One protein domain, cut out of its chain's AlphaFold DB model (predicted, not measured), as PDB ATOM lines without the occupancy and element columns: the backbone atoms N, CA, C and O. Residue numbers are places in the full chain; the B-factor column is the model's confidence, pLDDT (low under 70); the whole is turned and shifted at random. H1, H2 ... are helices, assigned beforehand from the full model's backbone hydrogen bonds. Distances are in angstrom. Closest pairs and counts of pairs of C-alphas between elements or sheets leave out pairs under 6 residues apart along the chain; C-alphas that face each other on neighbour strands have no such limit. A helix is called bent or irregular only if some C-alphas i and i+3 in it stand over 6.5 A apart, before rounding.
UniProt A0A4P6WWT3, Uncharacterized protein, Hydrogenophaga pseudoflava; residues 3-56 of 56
ATOM      1  N   THR A   3      63.749  23.345 -21.602       69.75
ATOM      2  CA  THR A   3      62.364  23.705 -21.324       69.75
ATOM      3  C   THR A   3      61.446  23.374 -22.495       69.75
ATOM      4  O   THR A   3      60.381  22.812 -22.290       69.75
ATOM      5  N   VAL A   4      61.874  23.626 -23.735       72.75
ATOM      6  CA  VAL A   4      61.059  23.325 -24.927       72.75
ATOM      7  C   VAL A   4      60.924  21.814 -25.130       72.75
ATOM      8  O   VAL A   4      59.836  21.309 -25.391       72.75
ATOM      9  N   LYS A   5      62.012  21.065 -24.924       60.41
ATOM     10  CA  LYS A   5      62.026  19.597 -25.024       60.41
ATOM     11  C   LYS A   5      61.215  18.941 -23.898       60.41
ATOM     12  O   LYS A   5      60.544  17.939 -24.137       60.41
ATOM     13  N   ALA A   6      61.227  19.538 -22.704       67.88
ATOM     14  CA  ALA A   6      60.395  19.146 -21.569       67.88
ATOM     15  C   ALA A   6      58.903  19.429 -21.809       67.88
ATOM     16  O   ALA A   6      58.068  18.602 -21.453       67.88
ATOM     17  N   VAL A   7      58.563  20.541 -22.464       63.16
ATOM     18  CA  VAL A   7      57.175  20.866 -22.825       63.16
ATOM     19  C   VAL A   7      56.662  19.945 -23.933       63.16
ATOM     20  O   VAL A   7      55.543  19.459 -23.832       63.16
ATOM     21  N   LEU A   8      57.484  19.608 -24.931       66.06
ATOM     22  CA  LEU A   8      57.118  18.668 -26.000       66.06
ATOM     23  C   LEU A   8      56.910  17.229 -25.494       66.06
ATOM     24  O   LEU A   8      55.941  16.586 -25.884       66.06
ATOM     25  N   TRP A   9      57.755  16.736 -24.580       63.22
ATOM     26  CA  TRP A   9      57.535  15.442 -23.907       63.22
ATOM     27  C   TRP A   9      56.372  15.483 -22.902       63.22
ATOM     28  O   TRP A   9      55.739  14.458 -22.658       63.22
ATOM     29  N   GLY A  10      56.060  16.662 -22.353       58.75
ATOM     30  CA  GLY A  10      54.854  16.904 -21.558       58.75
ATOM     31  C   GLY A  10      53.569  16.922 -22.394       58.75
ATOM     32  O   GLY A  10      52.542  16.445 -21.925       58.75
ATOM     33  N   PHE A  11      53.631  17.398 -23.641       63.19
ATOM     34  CA  PHE A  11      52.485  17.465 -24.556       63.19
ATOM     35  C   PHE A  11      52.173  16.131 -25.240       63.19
ATOM     36  O   PHE A  11      51.011  15.834 -25.496       63.19
ATOM     37  N   LEU A  12      53.192  15.311 -25.521       65.12
ATOM     38  CA  LEU A  12      53.010  13.992 -26.138       65.12
ATOM     39  C   LEU A  12      52.463  12.922 -25.170       65.12
ATOM     40  O   LEU A  12      52.143  11.819 -25.602       65.12
ATOM     41  N   GLY A  13      52.389  13.201 -23.862       59.44
ATOM     42  CA  GLY A  13      51.769  12.306 -22.872       59.44
ATOM     43  C   GLY A  13      52.538  11.012 -22.564       59.44
ATOM     44  O   GLY A  13      52.067  10.169 -21.803       59.44
ATOM     45  N   ILE A  14      53.740  10.842 -23.108       61.12
ATOM     46  CA  ILE A  14      54.567   9.648 -22.931       61.12
ATOM     47  C   ILE A  14      55.792  10.099 -22.152       61.12
ATOM     48  O   ILE A  14      56.737  10.520 -22.769       61.12
ATOM     49  N   ARG A  15      55.818  10.057 -20.815       59.34
ATOM     50  CA  ARG A  15      57.082  10.089 -20.032       59.34
ATOM     51  C   ARG A  15      57.150   8.931 -19.044       59.34
ATOM     52  O   ARG A  15      57.677   9.058 -17.944       59.34
ATOM     53  N   ARG A  16      56.610   7.776 -19.428       53.50
ATOM     54  CA  ARG A  16      56.554   6.598 -18.562       53.50
ATOM     55  C   ARG A  16      57.419   5.480 -19.130       53.50
ATOM     56  O   ARG A  16      56.908   4.489 -19.616       53.50
ATOM     57  N   GLN A  17      58.737   5.668 -19.072       54.94
ATOM     58  CA  GLN A  17      59.704   4.571 -19.231       54.94
ATOM     59  C   GLN A  17      60.376   4.192 -17.895       54.94
ATOM     60  O   GLN A  17      61.051   3.175 -17.827       54.94
ATOM     61  N   ALA A  18      60.205   4.966 -16.817       48.78
ATOM     62  CA  ALA A  18      61.069   4.821 -15.642       48.78
ATOM     63  C   ALA A  18      60.689   3.679 -14.678       48.78
ATOM     64  O   ALA A  18      61.590   3.048 -14.139       48.78
ATOM     65  N   ASP A  19      59.404   3.342 -14.523       48.94
ATOM     66  CA  ASP A  19      58.982   2.320 -13.539       48.94
ATOM     67  C   ASP A  19      58.536   0.992 -14.178       48.94
ATOM     68  O   ASP A  19      58.096   0.066 -13.502       48.94
ATOM     69  N   TYR A  20      58.691   0.867 -15.499       51.31
ATOM     70  CA  TYR A  20      58.128  -0.230 -16.290       51.31
ATOM     71  C   TYR A  20      58.720  -1.615 -16.002       51.31
ATOM     72  O   TYR A  20      58.087  -2.588 -16.354       51.31
ATOM     73  N   GLN A  21      59.895  -1.771 -15.391       52.66
ATOM     74  CA  GLN A  21      60.532  -3.101 -15.296       52.66
ATOM     75  C   GLN A  21      60.409  -3.769 -13.921       52.66
ATOM     76  O   GLN A  21      60.641  -4.971 -13.816       52.66
ATOM     77  N   ARG A  22      60.053  -3.035 -12.855       50.44
ATOM     78  CA  ARG A  22      60.051  -3.609 -11.495       50.44
ATOM     79  C   ARG A  22      58.721  -4.249 -11.086       50.44
ATOM     80  O   ARG A  22      58.756  -5.218 -10.337       50.44
ATOM     81  N   ASP A  23      57.597  -3.810 -11.660       52.19
ATOM     82  CA  ASP A  23      56.259  -4.289 -11.263       52.19
ATOM     83  C   ASP A  23      55.564  -5.218 -12.286       52.19
ATOM     84  O   ASP A  23      54.549  -5.841 -11.962       52.19
ATOM     85  N   ILE A  24      56.123  -5.399 -13.494       51.88
ATOM     86  CA  ILE A  24      55.565  -6.294 -14.539       51.88
ATOM     87  C   ILE A  24      55.486  -7.759 -14.082       51.88
ATOM     88  O   ILE A  24      54.628  -8.505 -14.547       51.88
ATOM     89  N   ALA A  25      56.337  -8.182 -13.147       53.66
ATOM     90  CA  ALA A  25      56.363  -9.566 -12.676       53.66
ATOM     91  C   ALA A  25      55.174  -9.943 -11.769       53.66
ATOM     92  O   ALA A  25      54.992 -11.128 -11.488       53.66
ATOM     93  N   ARG A  26      54.369  -8.975 -11.293       53.84
ATOM     94  CA  ARG A  26      53.303  -9.247 -10.310       53.84
ATOM     95  C   ARG A  26      51.888  -8.849 -10.732       53.84
ATOM     96  O   ARG A  26      50.949  -9.396 -10.159       53.84
ATOM     97  N   LEU A  27      51.703  -7.957 -11.714       53.66
ATOM     98  CA  LEU A  27      50.370  -7.527 -12.161       53.66
ATOM     99  C   LEU A  27      50.307  -7.386 -13.692       53.66
ATOM    100  O   LEU A  27      51.130  -6.706 -14.296       53.66
ATOM    101  N   ASN A  28      49.336  -8.068 -14.311       53.84
ATOM    102  CA  ASN A  28      49.261  -8.336 -15.752       53.84
ATOM    103  C   ASN A  28      49.585  -7.113 -16.651       53.84
ATOM    104  O   ASN A  28      48.808  -6.150 -16.667       53.84
ATOM    105  N   PRO A  29      50.642  -7.176 -17.492       65.19
ATOM    106  CA  PRO A  29      51.115  -6.069 -18.343       65.19
ATOM    107  C   PRO A  29      50.072  -5.549 -19.347       65.19
ATOM    108  O   PRO A  29      50.178  -4.432 -19.851       65.19
ATOM    109  N   ILE A  30      49.020  -6.331 -19.590       74.62
ATOM    110  CA  ILE A  30      47.867  -5.979 -20.421       74.62
ATOM    111  C   ILE A  30      47.152  -4.723 -19.894       74.62
ATOM    112  O   ILE A  30      46.743  -3.876 -20.687       74.62
ATOM    113  N   HIS A  31      47.042  -4.546 -18.573       71.31
ATOM    114  CA  HIS A  31      46.318  -3.406 -17.998       71.31
ATOM    115  C   HIS A  31      46.999  -2.065 -18.323       71.31
ATOM    116  O   HIS A  31      46.331  -1.087 -18.644       71.31
ATOM    117  N   LEU A  32      48.337  -2.035 -18.329       73.38
ATOM    118  CA  LEU A  32      49.117  -0.845 -18.686       73.38
ATOM    119  C   LEU A  32      48.910  -0.441 -20.149       73.38
ATOM    120  O   LEU A  32      48.791   0.747 -20.446       73.38
ATOM    121  N   MET A  33      48.843  -1.422 -21.050       73.19
ATOM    122  CA  MET A  33      48.609  -1.187 -22.473       73.19
ATOM    123  C   MET A  33      47.197  -0.649 -22.723       73.19
ATOM    124  O   MET A  33      47.038   0.346 -23.427       73.19
ATOM    125  N   VAL A  34      46.185  -1.245 -22.085       80.06
ATOM    126  CA  VAL A  34      44.789  -0.796 -22.200       80.06
ATOM    127  C   VAL A  34      44.624   0.628 -21.668       80.06
ATOM    128  O   VAL A  34      44.071   1.464 -22.375       80.06
ATOM    129  N   VAL A  35      45.154   0.937 -20.478       80.50
ATOM    130  CA  VAL A  35      45.079   2.289 -19.889       80.50
ATOM    131  C   VAL A  35      45.806   3.324 -20.755       80.50
ATOM    132  O   VAL A  35      45.306   4.435 -20.922       80.50
ATOM    133  N   GLY A  36      46.951   2.965 -21.346       79.25
ATOM    134  CA  GLY A  36      47.683   3.846 -22.261       79.25
ATOM    135  C   GLY A  36      46.889   4.183 -23.526       79.25
ATOM    136  O   GLY A  36      46.801   5.350 -23.905       79.25
ATOM    137  N   VAL A  37      46.256   3.182 -24.143       82.44
ATOM    138  CA  VAL A  37      45.410   3.379 -25.333       82.44
ATOM    139  C   VAL A  37      44.166   4.204 -24.995       82.44
ATOM    140  O   VAL A  37      43.822   5.123 -25.734       82.44
ATOM    141  N   LEU A  38      43.525   3.935 -23.854       86.12
ATOM    142  CA  LEU A  38      42.351   4.681 -23.392       86.12
ATOM    143  C   LEU A  38      42.668   6.165 -23.163       86.12
ATOM    144  O   LEU A  38      41.913   7.029 -23.603       86.12
ATOM    145  N   MET A  39      43.812   6.463 -22.540       79.12
ATOM    146  CA  MET A  39      44.292   7.837 -22.348       79.12
ATOM    147  C   MET A  39      44.605   8.543 -23.670       79.12
ATOM    148  O   MET A  39      44.263   9.713 -23.832       79.12
ATOM    149  N   ALA A  40      45.215   7.844 -24.633       80.75
ATOM    150  CA  ALA A  40      45.501   8.409 -25.950       80.75
ATOM    151  C   ALA A  40      44.211   8.760 -26.711       80.75
ATOM    152  O   ALA A  40      44.090   9.852 -27.265       80.75
ATOM    153  N   LEU A  41      43.222   7.862 -26.686       88.25
ATOM    154  CA  LEU A  41      41.914   8.096 -27.298       88.25
ATOM    155  C   LEU A  41      41.173   9.263 -26.642       88.25
ATOM    156  O   LEU A  41      40.629  10.114 -27.345       88.25
ATOM    157  N   ALA A  42      41.193   9.338 -25.309       90.56
ATOM    158  CA  ALA A  42      40.594  10.446 -24.574       90.56
ATOM    159  C   ALA A  42      41.247  11.788 -24.940       90.56
ATOM    160  O   ALA A  42      40.540  12.763 -25.186       90.56
ATOM    161  N   PHE A  43      42.579  11.837 -25.044       85.06
ATOM    162  CA  PHE A  43      43.311  13.048 -25.423       85.06
ATOM    163  C   PHE A  43      42.916  13.557 -26.816       85.06
ATOM    164  O   PHE A  43      42.603  14.736 -26.985       85.06
ATOM    165  N   VAL A  44      42.862  12.657 -27.802       87.50
ATOM    166  CA  VAL A  44      42.426  12.998 -29.165       87.50
ATOM    167  C   VAL A  44      40.965  13.454 -29.176       87.50
ATOM    168  O   VAL A  44      40.647  14.463 -29.802       87.50
ATOM    169  N   GLY A  45      40.085  12.764 -28.445       93.94
ATOM    170  CA  GLY A  45      38.673  13.139 -28.329       93.94
ATOM    171  C   GLY A  45      38.476  14.542 -27.752       93.94
ATOM    172  O   GLY A  45      37.697  15.323 -28.295       93.94
ATOM    173  N   ILE A  46      39.229  14.893 -26.705       92.75
ATOM    174  CA  ILE A  46      39.217  16.238 -26.107       92.75
ATOM    175  C   ILE A  46      39.639  17.291 -27.135       92.75
ATOM    176  O   ILE A  46      38.982  18.323 -27.256       92.75
ATOM    177  N   LEU A  47      40.700  17.032 -27.906       90.75
ATOM    178  CA  LEU A  47      41.185  17.977 -28.911       90.75
ATOM    179  C   LEU A  47      40.135  18.230 -30.004       90.75
ATOM    180  O   LEU A  47      39.889  19.376 -30.370       90.75
ATOM    181  N   ILE A  48      39.476  17.168 -30.474       93.06
ATOM    182  CA  ILE A  48      38.393  17.261 -31.463       93.06
ATOM    183  C   ILE A  48      37.214  18.060 -30.903       93.06
ATOM    184  O   ILE A  48      36.672  18.911 -31.605       93.06
ATOM    185  N   LEU A  49      36.832  17.813 -29.648       94.50
ATOM    186  CA  LEU A  49      35.731  18.519 -28.995       94.50
ATOM    187  C   LEU A  49      36.008  20.025 -28.906       94.50
ATOM    188  O   LEU A  49      35.141  20.827 -29.239       94.50
ATOM    189  N   ILE A  50      37.230  20.402 -28.515       94.88
ATOM    190  CA  ILE A  50      37.663  21.804 -28.446       94.88
ATOM    191  C   ILE A  50      37.616  22.450 -29.832       94.88
ATOM    192  O   ILE A  50      37.082  23.544 -29.977       94.88
ATOM    193  N   VAL A  51      38.147  21.778 -30.857       92.44
ATOM    194  CA  VAL A  51      38.137  22.300 -32.232       92.44
ATOM    195  C   VAL A  51      36.710  22.488 -32.732       92.44
ATOM    196  O   VAL A  51      36.409  23.528 -33.306       92.44
ATOM    197  N   ASN A  52      35.829  21.517 -32.492       93.88
ATOM    198  CA  ASN A  52      34.428  21.613 -32.887       93.88
ATOM    199  C   ASN A  52      33.731  22.791 -32.188       93.88
ATOM    200  O   ASN A  52      33.015  23.541 -32.837       93.88
ATOM    201  N   TRP A  53      34.017  23.005 -30.901       94.06
ATOM    202  CA  TRP A  53      33.460  24.108 -30.117       94.06
ATOM    203  C   TRP A  53      33.968  25.496 -30.535       94.06
ATOM    204  O   TRP A  53      33.267  26.479 -30.341       94.06
ATOM    205  N   VAL A  54      35.184  25.591 -31.083       93.75
ATOM    206  CA  VAL A  54      35.757  26.856 -31.582       93.75
ATOM    207  C   VAL A  54      35.365  27.132 -33.037       93.75
ATOM    208  O   VAL A  54      35.285  28.290 -33.440       93.75
ATOM    209  N   ALA A  55      35.188  26.085 -33.845       88.69
ATOM    210  CA  ALA A  55      34.876  26.200 -35.269       88.69
ATOM    211  C   ALA A  55      33.372  26.311 -35.569       88.69
ATOM    212  O   ALA A  55      33.021  26.725 -36.676       88.69
ATOM    213  N   GLY A  56      32.515  25.897 -34.632       75.38
ATOM    214  CA  GLY A  56      31.061  26.084 -34.680       75.38
ATOM    215  C   GLY A  56      30.636  27.389 -34.029       75.38
ATOM    216  O   GLY A  56      29.685  28.001 -34.563       75.38
TER     217      GLY A  56
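AT A GLANCE: This is residues 3 to 56 of the 56 residues of an uncharacterized protein of Hydrogenophaga pseudoflava (UniProt A0A4P6WWT3). The model is a flat, open hook: a short helix, H1, leads into a long unnamed link that swings out and folds back into one long straight helix, H2. H1 is set crosswise to H2, with its last residue toward H2 and a gap between the two, and residues 44 to 56 stick out free. The printed part has 54 residues with two named helices, H1 then H2, and no named strand; its class is all helix. It is only just extended, close to loose, with a radius of gyration of the C-alphas of 15.2 A, and the C-alphas span 49 by 28 by 7 A.

HOW THE PARTS SIT: H1, residues 3 to 11, and H2, residues 30 to 55, are apart, with no C-alpha of the one within 8 A of the other. A long link of 18 residues, 12 to 29, joins them. In H1 and H2 every O i to N i+4 pair is within hydrogen-bond range. Neither helix is bent.

IN THESE COORDINATES: H1 begins at C-alpha 3, at (62.364, 23.705, -21.324), and ends at C-alpha 11, at (52.485, 17.465, -24.556), 12.1 A away. H2 begins at C-alpha 30, at (47.867, -5.979, -20.421), and ends at C-alpha 55, at (34.876, 26.200, -35.269), 37.7 A away.

THE WHOLE: The two C-alphas farthest apart, those of Ala 25 and Gly 56, are 48.9 A apart. Residues 44 to 56, of which 44 to 55 belong to H2, stand free. The printed part has no cut and ends at Gly 56, the chain's last residue. The mean pLDDT of the printed part is 71.9; residue 3 and residues 5 to 29 are under 70, while H2 has a mean of 86.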